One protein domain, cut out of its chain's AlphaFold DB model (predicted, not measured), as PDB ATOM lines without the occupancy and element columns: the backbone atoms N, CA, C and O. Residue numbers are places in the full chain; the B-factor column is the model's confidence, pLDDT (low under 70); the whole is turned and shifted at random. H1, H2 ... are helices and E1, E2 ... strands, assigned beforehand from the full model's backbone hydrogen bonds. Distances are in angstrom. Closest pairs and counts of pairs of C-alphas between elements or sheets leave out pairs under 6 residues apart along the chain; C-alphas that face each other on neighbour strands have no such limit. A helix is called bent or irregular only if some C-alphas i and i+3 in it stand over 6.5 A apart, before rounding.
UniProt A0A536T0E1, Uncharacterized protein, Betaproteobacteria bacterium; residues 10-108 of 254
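What this domain is: This is residues 10 to 108 of the 254 residues of an uncharacterized protein of Betaproteobacteria bacterium (UniProt A0A536T0E1). A two-stranded hairpin, E1 and E2, packs through E1 on the long, kinked helix H1, while H3 slants past the middle of H1 and short H4 sits near its first residues. From E2 a wide loop with the tiny helix H2 swings away and returns to H3. The 99 printed residues hold four named helices and two strands, in the order H1 E1 E2 H2 H3 H4; the sheet is antiparallel and the class mixed, helices and strands. The whole is compact, with a radius of gyration of the C-alphas of 14.2 A and spans of 41 by 33 by 23 A.

Where its parts are: Start with E1, residues 38 to 44, 18.4 A long, and E2, residues 47 to 52, 16.6 A. Find C-alpha 19 at (-10.779, -9.741, -41.296); there H1 begins and runs to residue 36, 25.0 A, with a kink of 37 degrees near residue 30. It is irregular: C-alphas 32 and 35 are 7.4 A apart. H2 is residues 63 to 66, H3 residues 81 to 96, 22.4 A, and H4 residues 99 to 106, ending at C-alpha 106 (3.038, -18.827, -49.465).

How they stand to each other: In the E1 and E2 hairpin, look for N 41 and O 49, 2.8 A apart. The closest C-alphas of H1 and E1 are those of Asn 30 and Arg 39, 5.8 A. H1, with residues 25 to 29 alone, touches H3 at a steep tilt of 44 degrees, opposite ways; Leu 29 and Met 91 have the closest C-alphas, 7.1 A. H1 and H4 only just touch, with 3 pairs of C-alphas within 8 A, the closest those of Glu 21 and Val 100, 6.0 A. H2 touches no helix. Every O i to N i+4 pair is within hydrogen-bond range in H3 and H4, and 12 of 14 in H1; H2 is too short for one.

The domain as a whole: The C-alphas of Pro 79 and Ser 107, the two farthest apart, are 41.6 A apart. The printed part has no cut; the link from H2 to H3, residues 67 to 80, is long. No printed residue is under 70 in pLDDT.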
ATOM      1  N   LEU A  10     -14.100 -33.819 -44.916       72.62
ATOM      2  CA  LEU A  10     -13.763 -32.509 -44.357       72.62
ATOM      3  C   LEU A  10     -12.586 -32.686 -43.393       72.62
ATOM      4  O   LEU A  10     -12.714 -33.398 -42.393       72.62
ATOM      5  N   ASN A  11     -11.454 -32.058 -43.714       73.12
ATOM      6  CA  ASN A  11     -10.204 -32.209 -42.964       73.12
ATOM      7  C   ASN A  11     -10.102 -31.269 -41.756       73.12
ATOM      8  O   ASN A  11      -9.387 -31.577 -40.807       73.12
ATOM      9  N   GLY A  12     -10.814 -30.143 -41.770       81.25
ATOM     10  CA  GLY A  12     -10.778 -29.165 -40.688       81.25
ATOM     11  C   GLY A  12     -11.601 -27.924 -40.999       81.25
ATOM     12  O   GLY A  12     -12.195 -27.812 -42.072       81.25
ATOM     13  N   VAL A  13     -11.636 -27.006 -40.037       84.88
ATOM     14  CA  VAL A  13     -12.230 -25.672 -40.168       84.88
ATOM     15  C   VAL A  13     -11.097 -24.654 -40.111       84.88
ATOM     16  O   VAL A  13     -10.178 -24.805 -39.309       84.88
ATOM     17  N   VAL A  14     -11.140 -23.642 -40.978       87.56
ATOM     18  CA  VAL A  14     -10.169 -22.541 -40.959       87.56
ATOM     19  C   VAL A  14     -10.618 -21.524 -39.912       87.56
ATOM     20  O   VAL A  14     -11.601 -20.815 -40.114       87.56
ATOM     21  N   GLU A  15      -9.914 -21.483 -38.782       84.88
ATOM     22  CA  GLU A  15     -10.257 -20.647 -37.618       84.88
ATOM     23  C   GLU A  15      -9.399 -19.372 -37.515       84.88
ATOM     24  O   GLU A  15      -9.722 -18.461 -36.758       84.88
ATOM     25  N   ASP A  16      -8.318 -19.281 -38.291       89.69
ATOM     26  CA  ASP A  16      -7.302 -18.220 -38.245       89.69
ATOM     27  C   ASP A  16      -7.422 -17.222 -39.411       89.69
ATOM     28  O   ASP A  16      -6.444 -16.596 -39.825       89.69
ATOM     29  N   LEU A  17      -8.623 -17.084 -39.978       91.44
ATOM     30  CA  LEU A  17      -8.872 -16.163 -41.081       91.44
ATOM     31  C   LEU A  17      -8.847 -14.715 -40.573       91.44
ATOM     32  O   LEU A  17      -9.554 -14.361 -39.631       91.44
ATOM     33  N   ALA A  18      -8.071 -13.842 -41.208       92.94
ATOM     34  CA  ALA A  18      -8.049 -12.425 -40.876       92.94
ATOM     35  C   ALA A  18      -9.290 -11.698 -41.427       92.94
ATOM     36  O   ALA A  18      -9.915 -12.114 -42.409       92.94
ATOM     37  N   SER A  19      -9.633 -10.545 -40.841       93.12
ATOM     38  CA  SER A  19     -10.779  -9.741 -41.296       93.12
ATOM     39  C   SER A  19     -10.639  -9.271 -42.748       93.12
ATOM     40  O   SER A  19     -11.624  -9.257 -43.483       93.12
ATOM     41  N   ALA A  20      -9.425  -8.917 -43.184       94.56
ATOM     42  CA  ALA A  20      -9.165  -8.488 -44.561       94.56
ATOM     43  C   ALA A  20      -9.295  -9.647 -45.566       94.56
ATOM     44  O   ALA A  20      -9.917  -9.486 -46.616       94.56
ATOM     45  N   GLU A  21      -8.775 -10.827 -45.215       95.44
ATOM     46  CA  GLU A  21      -8.927 -12.054 -46.006       95.44
ATOM     47  C   GLU A  21     -10.407 -12.422 -46.149       95.44
ATOM     48  O   GLU A  21     -10.896 -12.629 -47.258       95.44
ATOM     49  N   THR A  22     -11.138 -12.406 -45.030       95.44
ATOM     50  CA  THR A  22     -12.583 -12.652 -44.980       95.44
ATOM     51  C   THR A  22     -13.340 -11.691 -45.892       95.44
ATOM     52  O   THR A  22     -14.138 -12.130 -46.716       95.44
ATOM     53  N   ALA A  23     -13.074 -10.386 -45.789       95.44
ATOM     54  CA  ALA A  23     -13.735  -9.379 -46.615       95.44
ATOM     55  C   ALA A  23     -13.471  -9.597 -48.114       95.44
ATOM     56  O   ALA A  23     -14.391  -9.471 -48.919       95.44
ATOM     57  N   SER A  24     -12.241  -9.968 -48.479       96.69
ATOM     58  CA  SER A  24     -11.849 -10.253 -49.863       96.69
ATOM     59  C   SER A  24     -12.581 -11.479 -50.427       96.69
ATOM     60  O   SER A  24     -13.191 -11.402 -51.493       96.69
ATOM     61  N   LEU A  25     -12.622 -12.584 -49.673       96.25
ATOM     62  CA  LEU A  25     -13.342 -13.802 -50.068       96.25
ATOM     63  C   LEU A  25     -14.852 -13.543 -50.207       96.25
ATOM     64  O   LEU A  25     -15.466 -13.932 -51.203       96.25
ATOM     65  N   LEU A  26     -15.454 -12.832 -49.246       96.19
ATOM     66  CA  LEU A  26     -16.873 -12.474 -49.285       96.19
ATOM     67  C   LEU A  26     -17.208 -11.532 -50.441       96.19
ATOM     68  O   LEU A  26     -18.299 -11.643 -50.993       96.19
ATOM     69  N   ALA A  27     -16.316 -10.611 -50.809       97.19
ATOM     70  CA  ALA A  27     -16.529  -9.733 -51.955       97.19
ATOM     71  C   ALA A  27     -16.638 -10.542 -53.256       97.19
ATOM     72  O   ALA A  27     -17.577 -10.329 -54.022       97.19
ATOM     73  N   THR A  28     -15.749 -11.520 -53.457       97.06
ATOM     74  CA  THR A  28     -15.793 -12.439 -54.606       97.06
ATOM     75  C   THR A  28     -17.091 -13.250 -54.632       97.06
ATOM     76  O   THR A  28     -17.773 -13.294 -55.656       97.06
ATOM     77  N   LEU A  29     -17.482 -13.843 -53.499       96.56
ATOM     78  CA  LEU A  29     -18.712 -14.638 -53.410       96.56
ATOM     79  C   LEU A  29     -19.970 -13.787 -53.629       96.56
ATOM     80  O   LEU A  29     -20.847 -14.168 -54.399       96.56
ATOM     81  N   ASN A  30     -20.055 -12.614 -52.998       97.62
ATOM     82  CA  ASN A  30     -21.190 -11.709 -53.166       97.62
ATOM     83  C   ASN A  30     -21.307 -11.191 -54.604       97.62
ATOM     84  O   ASN A  30     -22.417 -11.089 -55.113       97.62
ATOM     85  N   ALA A  31     -20.189 -10.891 -55.273       97.38
ATOM     86  CA  ALA A  31     -20.210 -10.468 -56.671       97.38
ATOM     87  C   ALA A  31     -20.731 -11.574 -57.605       97.38
ATOM     88  O   ALA A  31     -21.481 -11.276 -58.532       97.38
ATOM     89  N   HIS A  32     -20.369 -12.836 -57.348       96.94
ATOM     90  CA  HIS A  32     -20.806 -13.975 -58.162       96.94
ATOM     91  C   HIS A  32     -22.279 -14.333 -57.929       96.94
ATOM     92  O   HIS A  32     -23.033 -14.475 -58.886       96.94
ATOM     93  N   PHE A  33     -22.714 -14.429 -56.668       96.38
ATOM     94  CA  PHE A  33     -24.037 -14.967 -56.325       96.38
ATOM     95  C   PHE A  33     -25.143 -13.917 -56.123       96.38
ATOM     96  O   PHE A  33     -26.274 -14.276 -55.782       96.38
ATOM     97  N   VAL A  34     -24.874 -12.627 -56.360       94.31
ATOM     98  CA  VAL A  34     -25.904 -11.575 -56.253       94.31
ATOM     99  C   VAL A  34     -27.120 -11.859 -57.148       94.31
ATOM    100  O   VAL A  34     -28.252 -11.615 -56.738       94.31
ATOM    101  N   GLY A  35     -26.905 -12.429 -58.341       94.19
ATOM    102  CA  GLY A  35     -27.980 -12.804 -59.269       94.19
ATOM    103  C   GLY A  35     -28.792 -14.027 -58.823       94.19
ATOM    104  O   GLY A  35     -29.954 -14.163 -59.202       94.19
ATOM    105  N   ASP A  36     -28.205 -14.885 -57.986       94.06
ATOM    106  CA  ASP A  36     -28.852 -16.063 -57.401       94.06
ATOM    107  C   ASP A  36     -29.632 -15.740 -56.114       94.06
ATOM    108  O   ASP A  36     -30.326 -16.605 -55.572       94.06
ATOM    109  N   GLY A  37     -29.538 -14.497 -55.625       93.81
ATOM    110  CA  GLY A  37     -30.198 -14.047 -54.400       93.81
ATOM    111  C   GLY A  37     -29.520 -14.537 -53.119       93.81
ATOM    112  O   GLY A  37     -30.196 -14.666 -52.094       93.81
ATOM    113  N   LEU A  38     -28.214 -14.840 -53.162       95.19
ATOM    114  CA  LEU A  38     -27.409 -15.139 -51.974       95.19
ATOM    115  C   LEU A  38     -26.591 -13.912 -51.582       95.19
ATOM    116  O   LEU A  38     -25.967 -13.262 -52.421       95.19
ATOM    117  N   ARG A  39     -26.553 -13.637 -50.280       96.62
ATOM    118  CA  ARG A  39     -25.724 -12.588 -49.686       96.62
ATOM    119  C   ARG A  39     -24.937 -13.151 -48.512       96.62
ATOM    120  O   ARG A  39     -25.516 -13.678 -47.568       96.62
ATOM    121  N   PHE A  40     -23.620 -13.055 -48.592       95.50
ATOM    122  CA  PHE A  40     -22.678 -13.555 -47.602       95.50
ATOM    123  C   PHE A  40     -22.287 -12.440 -46.637       95.50
ATOM    124  O   PHE A  40     -21.888 -11.348 -47.050       95.50
ATOM    125  N   HIS A  41     -22.357 -12.752 -45.348       93.62
ATOM    126  CA  HIS A  41     -22.007 -11.877 -44.237       93.62
ATOM    127  C   HIS A  41     -21.021 -12.594 -43.314       93.62
ATOM    128  O   HIS A  41     -21.110 -13.806 -43.142       93.62
ATOM    129  N   ALA A  42     -20.110 -11.856 -42.684       91.69
ATOM    130  CA  ALA A  42     -19.188 -12.402 -41.691       91.69
ATOM    131  C   ALA A  42     -19.175 -11.499 -40.450       91.69
ATOM    132  O   ALA A  42     -18.369 -10.570 -40.386       91.69
ATOM    133  N   PRO A  43     -20.079 -11.727 -39.475       82.31
ATOM    134  CA  PRO A  43     -20.058 -11.004 -38.201       82.31
ATOM    135  C   PRO A  43     -18.722 -11.158 -37.464       82.31
ATOM    136  O   PRO A  43     -18.284 -10.248 -36.766       82.31
ATOM    137  N   GLN A  44     -18.064 -12.305 -37.643       79.19
ATOM    138  CA  GLN A  44     -16.704 -12.574 -37.192       79.19
ATOM    139  C   GLN A  44     -15.946 -13.334 -38.290       79.19
ATOM    140  O   GLN A  44     -16.576 -14.075 -39.057       79.19
ATOM    141  N   PRO A  45     -14.612 -13.195 -38.374       80.25
ATOM    142  CA  PRO A  45     -13.814 -14.036 -39.258       80.25
ATOM    143  C   PRO A  45     -14.047 -15.525 -38.953       80.25
ATOM    144  O   PRO A  45     -14.199 -15.906 -37.796       80.25
ATOM    145  N   GLY A  46     -14.166 -16.353 -39.993       74.06
ATOM    146  CA  GLY A  46     -14.471 -17.790 -39.870       74.06
ATOM    147  C   GLY A  46     -15.945 -18.153 -39.612       74.06
ATOM    148  O   GLY A  46     -16.338 -19.287 -39.868       74.06
ATOM    149  N   ASN A  47     -16.792 -17.199 -39.202       80.50
ATOM    150  CA  ASN A  47     -18.224 -17.416 -38.966       80.50
ATOM    151  C   ASN A  47     -19.058 -16.711 -40.036       80.50
ATOM    152  O   ASN A  47     -19.427 -15.543 -39.895       80.50
ATOM    153  N   TRP A  48     -19.328 -17.416 -41.133       90.31
ATOM    154  CA  TRP A  48     -20.063 -16.857 -42.265       90.31
ATOM    155  C   TRP A  48     -21.550 -17.200 -42.190       90.31
ATOM    156  O   TRP A  48     -21.936 -18.328 -41.887       90.31
ATOM    157  N   LEU A  49     -22.387 -16.219 -42.514       92.00
ATOM    158  CA  LEU A  49     -23.831 -16.351 -42.651       92.00
ATOM    159  C   LEU A  49     -24.224 -16.087 -44.101       92.00
ATOM    160  O   LEU A  49     -23.691 -15.178 -44.738       92.00
ATOM    161  N   VAL A  50     -25.191 -16.850 -44.606       93.62
ATOM    162  CA  VAL A  50     -25.759 -16.644 -45.941       93.62
ATOM    163  C   VAL A  50     -27.225 -16.265 -45.806       93.62
ATOM    164  O   VAL A  50     -28.043 -17.055 -45.337       93.62
ATOM    165  N   GLN A  51     -27.553 -15.048 -46.223       93.81
ATOM    166  CA  GLN A  51     -28.922 -14.597 -46.412       93.81
ATOM    167  C   GLN A  51     -29.407 -15.008 -47.804       93.81
ATOM    168  O   GLN A  51     -28.665 -14.927 -48.781       93.81
ATOM    169  N   ILE A  52     -30.670 -15.427 -47.884       92.75
ATOM    170  CA  ILE A  52     -31.296 -15.918 -49.112       92.75
ATOM    171  C   ILE A  52     -32.651 -15.248 -49.262       92.75
ATOM    172  O   ILE A  52     -33.407 -15.153 -48.297       92.75
ATOM    173  N   ASP A  53     -32.977 -14.815 -50.474       90.06
ATOM    174  CA  ASP A  53     -34.206 -14.056 -50.721       90.06
ATOM    175  C   ASP A  53     -35.489 -14.896 -50.607       90.06
ATOM    176  O   ASP A  53     -36.569 -14.360 -50.358       90.06
ATOM    177  N   LYS A  54     -35.395 -16.219 -50.798       88.75
ATOM    178  CA  LYS A  54     -36.541 -17.137 -50.752       88.75
ATOM    179  C   LYS A  54     -36.283 -18.285 -49.780       88.75
ATOM    180  O   LYS A  54     -35.195 -18.864 -49.842       88.75
ATOM    181  N   PRO A  55     -37.279 -18.687 -48.966       89.12
ATOM    182  CA  PRO A  55     -37.183 -19.885 -48.140       89.12
ATOM    183  C   PRO A  55     -36.779 -21.111 -48.964       89.12
ATOM    184  O   PRO A  55     -37.236 -21.281 -50.095       89.12
ATOM    185  N   GLN A  56     -35.914 -21.946 -48.394       90.50
ATOM    186  CA  GLN A  56     -35.339 -23.122 -49.046       90.50
ATOM    187  C   GLN A  56     -35.784 -24.379 -48.305       90.50
ATOM    188  O   GLN A  56     -35.704 -24.435 -47.079       90.50
ATOM    189  N   GLN A  57     -36.217 -25.398 -49.040       91.94
ATOM    190  CA  GLN A  57     -36.501 -26.722 -48.494       91.94
ATOM    191  C   GLN A  57     -35.262 -27.598 -48.654       91.94
ATOM    192  O   GLN A  57     -35.110 -28.342 -49.630       91.94
ATOM    193  N   ILE A  58     -34.358 -27.466 -47.687       92.12
ATOM    194  CA  ILE A  58     -33.111 -28.219 -47.618       92.12
ATOM    195  C   ILE A  58     -32.921 -28.840 -46.245       92.12
ATOM    196  O   ILE A  58     -33.280 -28.262 -45.223       92.12
ATOM    197  N   GLU A  59     -32.296 -30.004 -46.247       91.56
ATOM    198  CA  GLU A  59     -31.718 -30.612 -45.058       91.56
ATOM    199  C   GLU A  59     -30.198 -30.479 -45.163       91.56
ATOM    200  O   GLU A  59     -29.607 -30.814 -46.197       91.56
ATOM    201  N   THR A  60     -29.573 -29.957 -44.112       92.50
ATOM    202  CA  THR A  60     -28.129 -29.725 -44.031       92.50
ATOM    203  C   THR A  60     -27.594 -30.212 -42.687       92.50
ATOM    204  O   THR A  60     -28.354 -30.437 -41.746       92.50
ATOM    205  N   PHE A  61     -26.275 -30.378 -42.590       88.75
ATOM    206  CA  PHE A  61     -25.634 -30.997 -41.432       88.75
ATOM    207  C   PHE A  61     -24.541 -30.083 -40.876       88.75
ATOM    208  O   PHE A  61     -23.683 -29.652 -41.650       88.75
ATOM    209  N   PRO A  62     -24.527 -29.788 -39.563       86.62
ATOM    210  CA  PRO A  62     -23.480 -28.969 -38.960       86.62
ATOM    211  C   PRO A  62     -22.082 -29.534 -39.209       86.62
ATOM    212  O   PRO A  62     -21.891 -30.752 -39.180       86.62
ATOM    213  N   THR A  63     -21.088 -28.657 -39.370       83.44
ATOM    214  CA  THR A  63     -19.697 -29.057 -39.653       83.44
ATOM    215  C   THR A  63     -19.171 -30.075 -38.641       83.44
ATOM    216  O   THR A  63     -18.555 -31.064 -39.020       83.44
ATOM    217  N   GLY A  64     -19.500 -29.910 -37.354       79.38
ATOM    218  CA  GLY A  64     -19.095 -30.841 -36.297       79.38
ATOM    219  C   GLY A  64     -19.575 -32.284 -36.494       79.38
ATOM    220  O   GLY A  64     -18.913 -33.198 -36.009       79.38
ATOM    221  N   VAL A  65     -20.698 -32.496 -37.186       80.25
ATOM    222  CA  VAL A  65     -21.242 -33.831 -37.496       80.25
ATOM    223  C   VAL A  65     -20.584 -34.419 -38.748       80.25
ATOM    224  O   VAL A  65     -20.368 -35.622 -38.809       80.25
ATOM    225  N   ALA A  66     -20.247 -33.582 -39.729       83.31
ATOM    226  CA  ALA A  66     -19.649 -34.021 -40.990       83.31
ATOM    227  C   ALA A  66     -18.124 -34.246 -40.902       83.31
ATOM    228  O   ALA A  66     -17.571 -35.046 -41.661       83.31
ATOM    229  N   LEU A  67     -17.433 -33.557 -39.984       82.94
ATOM    230  CA  LEU A  67     -15.986 -33.678 -39.781       82.94
ATOM    231  C   LEU A  67     -15.568 -35.125 -39.501       82.94
ATOM    232  O   LEU A  67     -16.150 -35.808 -38.662       82.94
ATOM    233  N   GLY A  68     -14.534 -35.588 -40.204       77.38
ATOM    234  CA  GLY A  68     -14.012 -36.948 -40.056       77.38
ATOM    235  C   GLY A  68     -14.867 -38.048 -40.693       77.38
ATOM    236  O   GLY A  68     -14.401 -39.185 -40.765       77.38
ATOM    237  N   HIS A  69     -16.056 -37.743 -41.223       80.00
ATOM    238  CA  HIS A  69     -16.915 -38.690 -41.936       80.00
ATOM    239  C   HIS A  69     -16.836 -38.523 -43.465       80.00
ATOM    240  O   HIS A  69     -16.161 -37.633 -43.986       80.00
ATOM    241  N   VAL A  70     -17.485 -39.427 -44.208       82.69
ATOM    242  CA  VAL A  70     -17.528 -39.385 -45.676       82.69
ATOM    243  C   VAL A  70     -18.480 -38.277 -46.131       82.69
ATOM    244  O   VAL A  70     -19.674 -38.331 -45.848       82.69
ATOM    245  N   LEU A  71     -17.972 -37.305 -46.894       80.75
ATOM    246  CA  LEU A  71     -18.701 -36.085 -47.272       80.75
ATOM    247  C   LEU A  71     -20.047 -36.358 -47.954       80.75
ATOM    248  O   LEU A  71     -21.028 -35.665 -47.696       80.75
ATOM    249  N   LEU A  72     -20.094 -37.381 -48.814       82.75
ATOM    250  CA  LEU A  72     -21.281 -37.772 -49.585       82.75
ATOM    251  C   LEU A  72     -22.514 -38.013 -48.708       82.75
ATOM    252  O   LEU A  72     -23.632 -37.759 -49.155       82.75
ATOM    253  N   GLU A  73     -22.320 -38.468 -47.471       84.75
ATOM    254  CA  GLU A  73     -23.408 -38.719 -46.529       84.75
ATOM    255  C   GLU A  73     -23.993 -37.423 -45.957       84.75
ATOM    256  O   GLU A  73     -25.152 -37.409 -45.558       84.75
ATOM    257  N   PHE A  74     -23.256 -36.314 -45.990       87.38
ATOM    258  CA  PHE A  74     -23.638 -35.049 -45.354       87.38
ATOM    259  C   PHE A  74     -23.908 -33.922 -46.355       87.38
ATOM    260  O   PHE A  74     -24.124 -32.779 -45.958       87.38
ATOM    261  N   LEU A  75     -23.917 -34.219 -47.658       89.19
ATOM    262  CA  LEU A  75     -24.282 -33.231 -48.673       89.19
ATOM    263  C   LEU A  75     -25.742 -32.774 -48.508       89.19
ATOM    264  O   LEU A  75     -26.585 -33.593 -48.133       89.19
ATOM    265  N   PRO A  76     -26.074 -31.516 -48.870       91.94
ATOM    266  CA  PRO A  76     -27.438 -31.001 -48.794       91.94
ATOM    267  C   PRO A  76     -28.460 -31.906 -49.484       91.94
ATOM    268  O   PRO A  76     -28.251 -32.334 -50.628       91.94
ATOM    269  N   ARG A  77     -29.584 -32.159 -48.812       92.00
ATOM    270  CA  ARG A  77     -30.698 -32.995 -49.296       92.00
ATOM    271  C   ARG A  77     -32.001 -32.193 -49.355       92.00
ATOM    272  O   ARG A  77     -32.016 -31.005 -49.053       92.00
ATOM    273  N   GLY A  78     -33.082 -32.845 -49.777       92.50
ATOM    274  CA  GLY A  78     -34.400 -32.228 -49.947       92.50
ATOM    275  C   GLY A  78     -34.639 -31.649 -51.349       92.50
ATOM    276  O   GLY A  78     -33.760 -31.754 -52.215       92.50
ATOM    277  N   PRO A  79     -35.827 -31.060 -51.588       94.75
ATOM    278  CA  PRO A  79     -36.232 -30.533 -52.895       94.75
ATOM    279  C   PRO A  79     -35.234 -29.551 -53.517       94.75
ATOM    280  O   PRO A  79     -34.956 -29.629 -54.714       94.75
ATOM    281  N   ASP A  80     -34.635 -28.677 -52.708       94.06
ATOM    282  CA  ASP A  80     -33.670 -27.681 -53.185       94.06
ATOM    283  C   ASP A  80     -32.207 -28.171 -53.122       94.06
ATOM    284  O   ASP A  80     -31.293 -27.481 -53.582       94.06
ATOM    285  N   GLY A  81     -31.947 -29.383 -52.614       93.44
ATOM    286  CA  GLY A  81     -30.592 -29.872 -52.328       93.44
ATOM    287  C   GLY A  81     -29.667 -29.938 -53.552       93.44
ATOM    288  O   GLY A  81     -28.470 -29.683 -53.446       93.44
ATOM    289  N   ALA A  82     -30.204 -30.221 -54.744       94.00
ATOM    290  CA  ALA A  82     -29.407 -30.238 -55.976       94.00
ATOM    291  C   ALA A  82     -28.873 -28.850 -56.359       94.00
ATOM    292  O   ALA A  82     -27.731 -28.740 -56.806       94.00
ATOM    293  N   ARG A  83     -29.675 -27.795 -56.157       94.31
ATOM    294  CA  ARG A  83     -29.249 -26.409 -56.391       94.31
ATOM    295  C   ARG A  83     -28.137 -26.019 -55.423       94.31
ATOM    296  O   ARG A  83     -27.130 -25.475 -55.851       94.31
ATOM    297  N   TRP A  84     -28.275 -26.397 -54.158       93.38
ATOM    298  CA  TRP A  84     -27.276 -26.110 -53.133       93.38
ATOM    299  C   TRP A  84     -25.950 -26.832 -53.337       93.38
ATOM    300  O   TRP A  84     -24.901 -26.221 -53.167       93.38
ATOM    301  N   ARG A  85     -25.971 -28.099 -53.766       93.06
ATOM    302  CA  ARG A  85     -24.736 -28.802 -54.151       93.06
ATOM    303  C   ARG A  85     -24.038 -28.127 -55.331       93.06
ATOM    304  O   ARG A  85     -22.815 -28.073 -55.354       93.06
ATOM    305  N   ARG A  86     -24.799 -27.591 -56.294       94.31
ATOM    306  CA  ARG A  86     -24.229 -26.809 -57.399       94.31
ATOM    307  C   ARG A  86     -23.542 -25.549 -56.876       94.31
ATOM    308  O   ARG A  86     -22.374 -25.351 -57.178       94.31
ATOM    309  N   TRP A  87     -24.228 -24.769 -56.040       94.38
ATOM    310  CA  TRP A  87     -23.644 -23.566 -55.450       94.38
ATOM    311  C   TRP A  87     -22.405 -23.870 -54.599       94.38
ATOM    312  O   TRP A  87     -21.414 -23.172 -54.742       94.38
ATOM    313  N   GLN A  88     -22.399 -24.931 -53.781       91.75
ATOM    314  CA  GLN A  88     -21.196 -25.325 -53.026       91.75
ATOM    315  C   GLN A  88     -20.008 -25.643 -53.944       91.75
ATOM    316  O   GLN A  88     -18.895 -25.197 -53.677       91.75
ATOM    317  N   ASN A  89     -20.243 -26.357 -55.048       92.44
ATOM    318  CA  ASN A  89     -19.192 -26.631 -56.029       92.44
ATOM    319  C   ASN A  89     -18.690 -25.340 -56.696       92.44
ATOM    320  O   ASN A  89     -17.490 -25.174 -56.879       92.44
ATOM    321  N   GLU A  90     -19.586 -24.417 -57.047       95.06
ATOM    322  CA  GLU A  90     -19.206 -23.114 -57.608       95.06
ATOM    323  C   GLU A  90     -18.383 -22.284 -56.612       95.06
ATOM    324  O   GLU A  90     -17.360 -21.721 -56.992       95.06
ATOM    325  N   MET A  91     -18.764 -22.270 -55.330       94.44
ATOM    326  CA  MET A  91     -17.985 -21.622 -54.269       94.44
ATOM    327  C   MET A  91     -16.582 -22.220 -54.179       94.44
ATOM    328  O   MET A  91     -15.609 -21.476 -54.192       94.44
ATOM    329  N   GLN A  92     -16.463 -23.550 -54.148       91.88
ATOM    330  CA  GLN A  92     -15.164 -24.225 -54.142       91.88
ATOM    331  C   GLN A  92     -14.306 -23.809 -55.344       91.88
ATOM    332  O   GLN A  92     -13.138 -23.470 -55.180       91.88
ATOM    333  N   MET A  93     -14.887 -23.772 -56.545       93.25
ATOM    334  CA  MET A  93     -14.168 -23.357 -57.752       93.25
ATOM    335  C   MET A  93     -13.674 -21.906 -57.682       93.25
ATOM    336  O   MET A  93     -12.549 -21.632 -58.090       93.25
ATOM    337  N   LEU A  94     -14.489 -20.986 -57.159       94.31
ATOM    338  CA  LEU A  94     -14.108 -19.578 -56.993       94.31
ATOM    339  C   LEU A  94     -12.996 -19.395 -55.961       94.31
ATOM    340  O   LEU A  94     -12.125 -18.541 -56.125       94.31
ATOM    341  N   LEU A  95     -13.041 -20.176 -54.884       93.75
ATOM    342  CA  LEU A  95     -12.097 -20.054 -53.783       93.75
ATOM    343  C   LEU A  95     -10.761 -20.729 -54.086       93.75
ATOM    344  O   LEU A  95      -9.727 -20.212 -53.675       93.75
ATOM    345  N   PHE A  96     -10.761 -21.833 -54.836       90.50
ATOM    346  CA  PHE A  96      -9.573 -22.645 -55.105       90.50
ATOM    347  C   PHE A  96      -8.349 -21.824 -55.542       90.50
ATOM    348  O   PHE A  96      -7.264 -22.014 -55.003       90.50
ATOM    349  N   ASP A  97      -8.529 -20.867 -56.458       86.88
ATOM    350  CA  ASP A  97      -7.438 -20.043 -57.003       86.88
ATOM    351  C   ASP A  97      -7.502 -18.569 -56.545       86.88
ATOM    352  O   ASP A  97      -6.960 -17.657 -57.177       86.88
ATOM    353  N   HIS A  98      -8.200 -18.306 -55.438       96.50
ATOM    354  CA  HIS A  98      -8.370 -16.954 -54.923       96.50
ATOM    355  C   HIS A  98      -7.026 -16.366 -54.435       96.50
ATOM    356  O   HIS A  98      -6.266 -17.072 -53.766       96.50
ATOM    357  N   PRO A  99      -6.723 -15.068 -54.668       96.31
ATOM    358  CA  PRO A  99      -5.457 -14.451 -54.249       96.31
ATOM    359  C   PRO A  99      -5.118 -14.634 -52.763       96.31
ATOM    360  O   PRO A  99      -3.963 -14.881 -52.430       96.31
ATOM    361  N   VAL A 100      -6.133 -14.599 -51.892       96.50
ATOM    362  CA  VAL A 100      -5.987 -14.893 -50.451       96.50
ATOM    363  C   VAL A 100      -5.394 -16.284 -50.220       96.50
ATOM    364  O   VAL A 100      -4.492 -16.430 -49.408       96.50
ATOM    365  N   ASN A 101      -5.846 -17.308 -50.947       95.75
ATOM    366  CA  ASN A 101      -5.319 -18.661 -50.774       95.75
ATOM    367  C   ASN A 101      -3.874 -18.783 -51.250       95.75
ATOM    368  O   ASN A 101      -3.091 -19.463 -50.596       95.75
ATOM    369  N   ARG A 102      -3.488 -18.073 -52.316       94.88
ATOM    370  CA  ARG A 102      -2.088 -18.022 -52.767       94.88
ATOM    371  C   ARG A 102      -1.179 -17.372 -51.719       94.88
ATOM    372  O   ARG A 102      -0.076 -17.853 -51.466       94.88
ATOM    373  N   GLU A 103      -1.642 -16.296 -51.085       95.88
ATOM    374  CA  GLU A 103      -0.909 -15.626 -50.005       95.88
ATOM    375  C   GLU A 103      -0.785 -16.527 -48.770       95.88
ATOM    376  O   GLU A 103       0.322 -16.725 -48.257       95.88
ATOM    377  N   ARG A 104      -1.889 -17.155 -48.353       95.19
ATOM    378  CA  ARG A 104      -1.910 -18.112 -47.240       95.19
ATOM    379  C   ARG A 104      -0.992 -19.301 -47.493       95.19
ATOM    380  O   ARG A 104      -0.180 -19.625 -46.629       95.19
ATOM    381  N   GLU A 105      -1.034 -19.886 -48.688       94.88
ATOM    382  CA  GLU A 105      -0.145 -20.982 -49.086       94.88
ATOM    383  C   GLU A 105       1.332 -20.561 -49.030       94.88
ATOM    384  O   GLU A 105       2.155 -21.270 -48.447       94.88
ATOM    385  N   SER A 106       1.669 -19.365 -49.535       95.50
ATOM    386  CA  SER A 106       3.038 -18.827 -49.465       95.50
ATOM    387  C   SER A 106       3.539 -18.649 -48.024       95.50
ATOM    388  O   SER A 106       4.728 -18.810 -47.744       95.50
ATOM    389  N   SER A 107       2.610 -18.395 -47.100       95.44
ATOM    390  CA  SER A 107       2.848 -18.259 -45.663       95.44
ATOM    391  C   SER A 107       2.662 -19.570 -44.885       95.44
ATOM    392  O   SER A 107       2.757 -19.569 -43.660       95.44
ATOM    393  N   ARG A 108       2.449 -20.705 -45.573       95.00
ATOM    394  CA  ARG A 108       2.203 -22.039 -44.984       95.00
ATOM    395  C   ARG A 108       0.997 -22.087 -44.037       95.00
ATOM    396  O   ARG A 108       0.974 -22.893 -43.108       95.00
TER     397      ARG A 108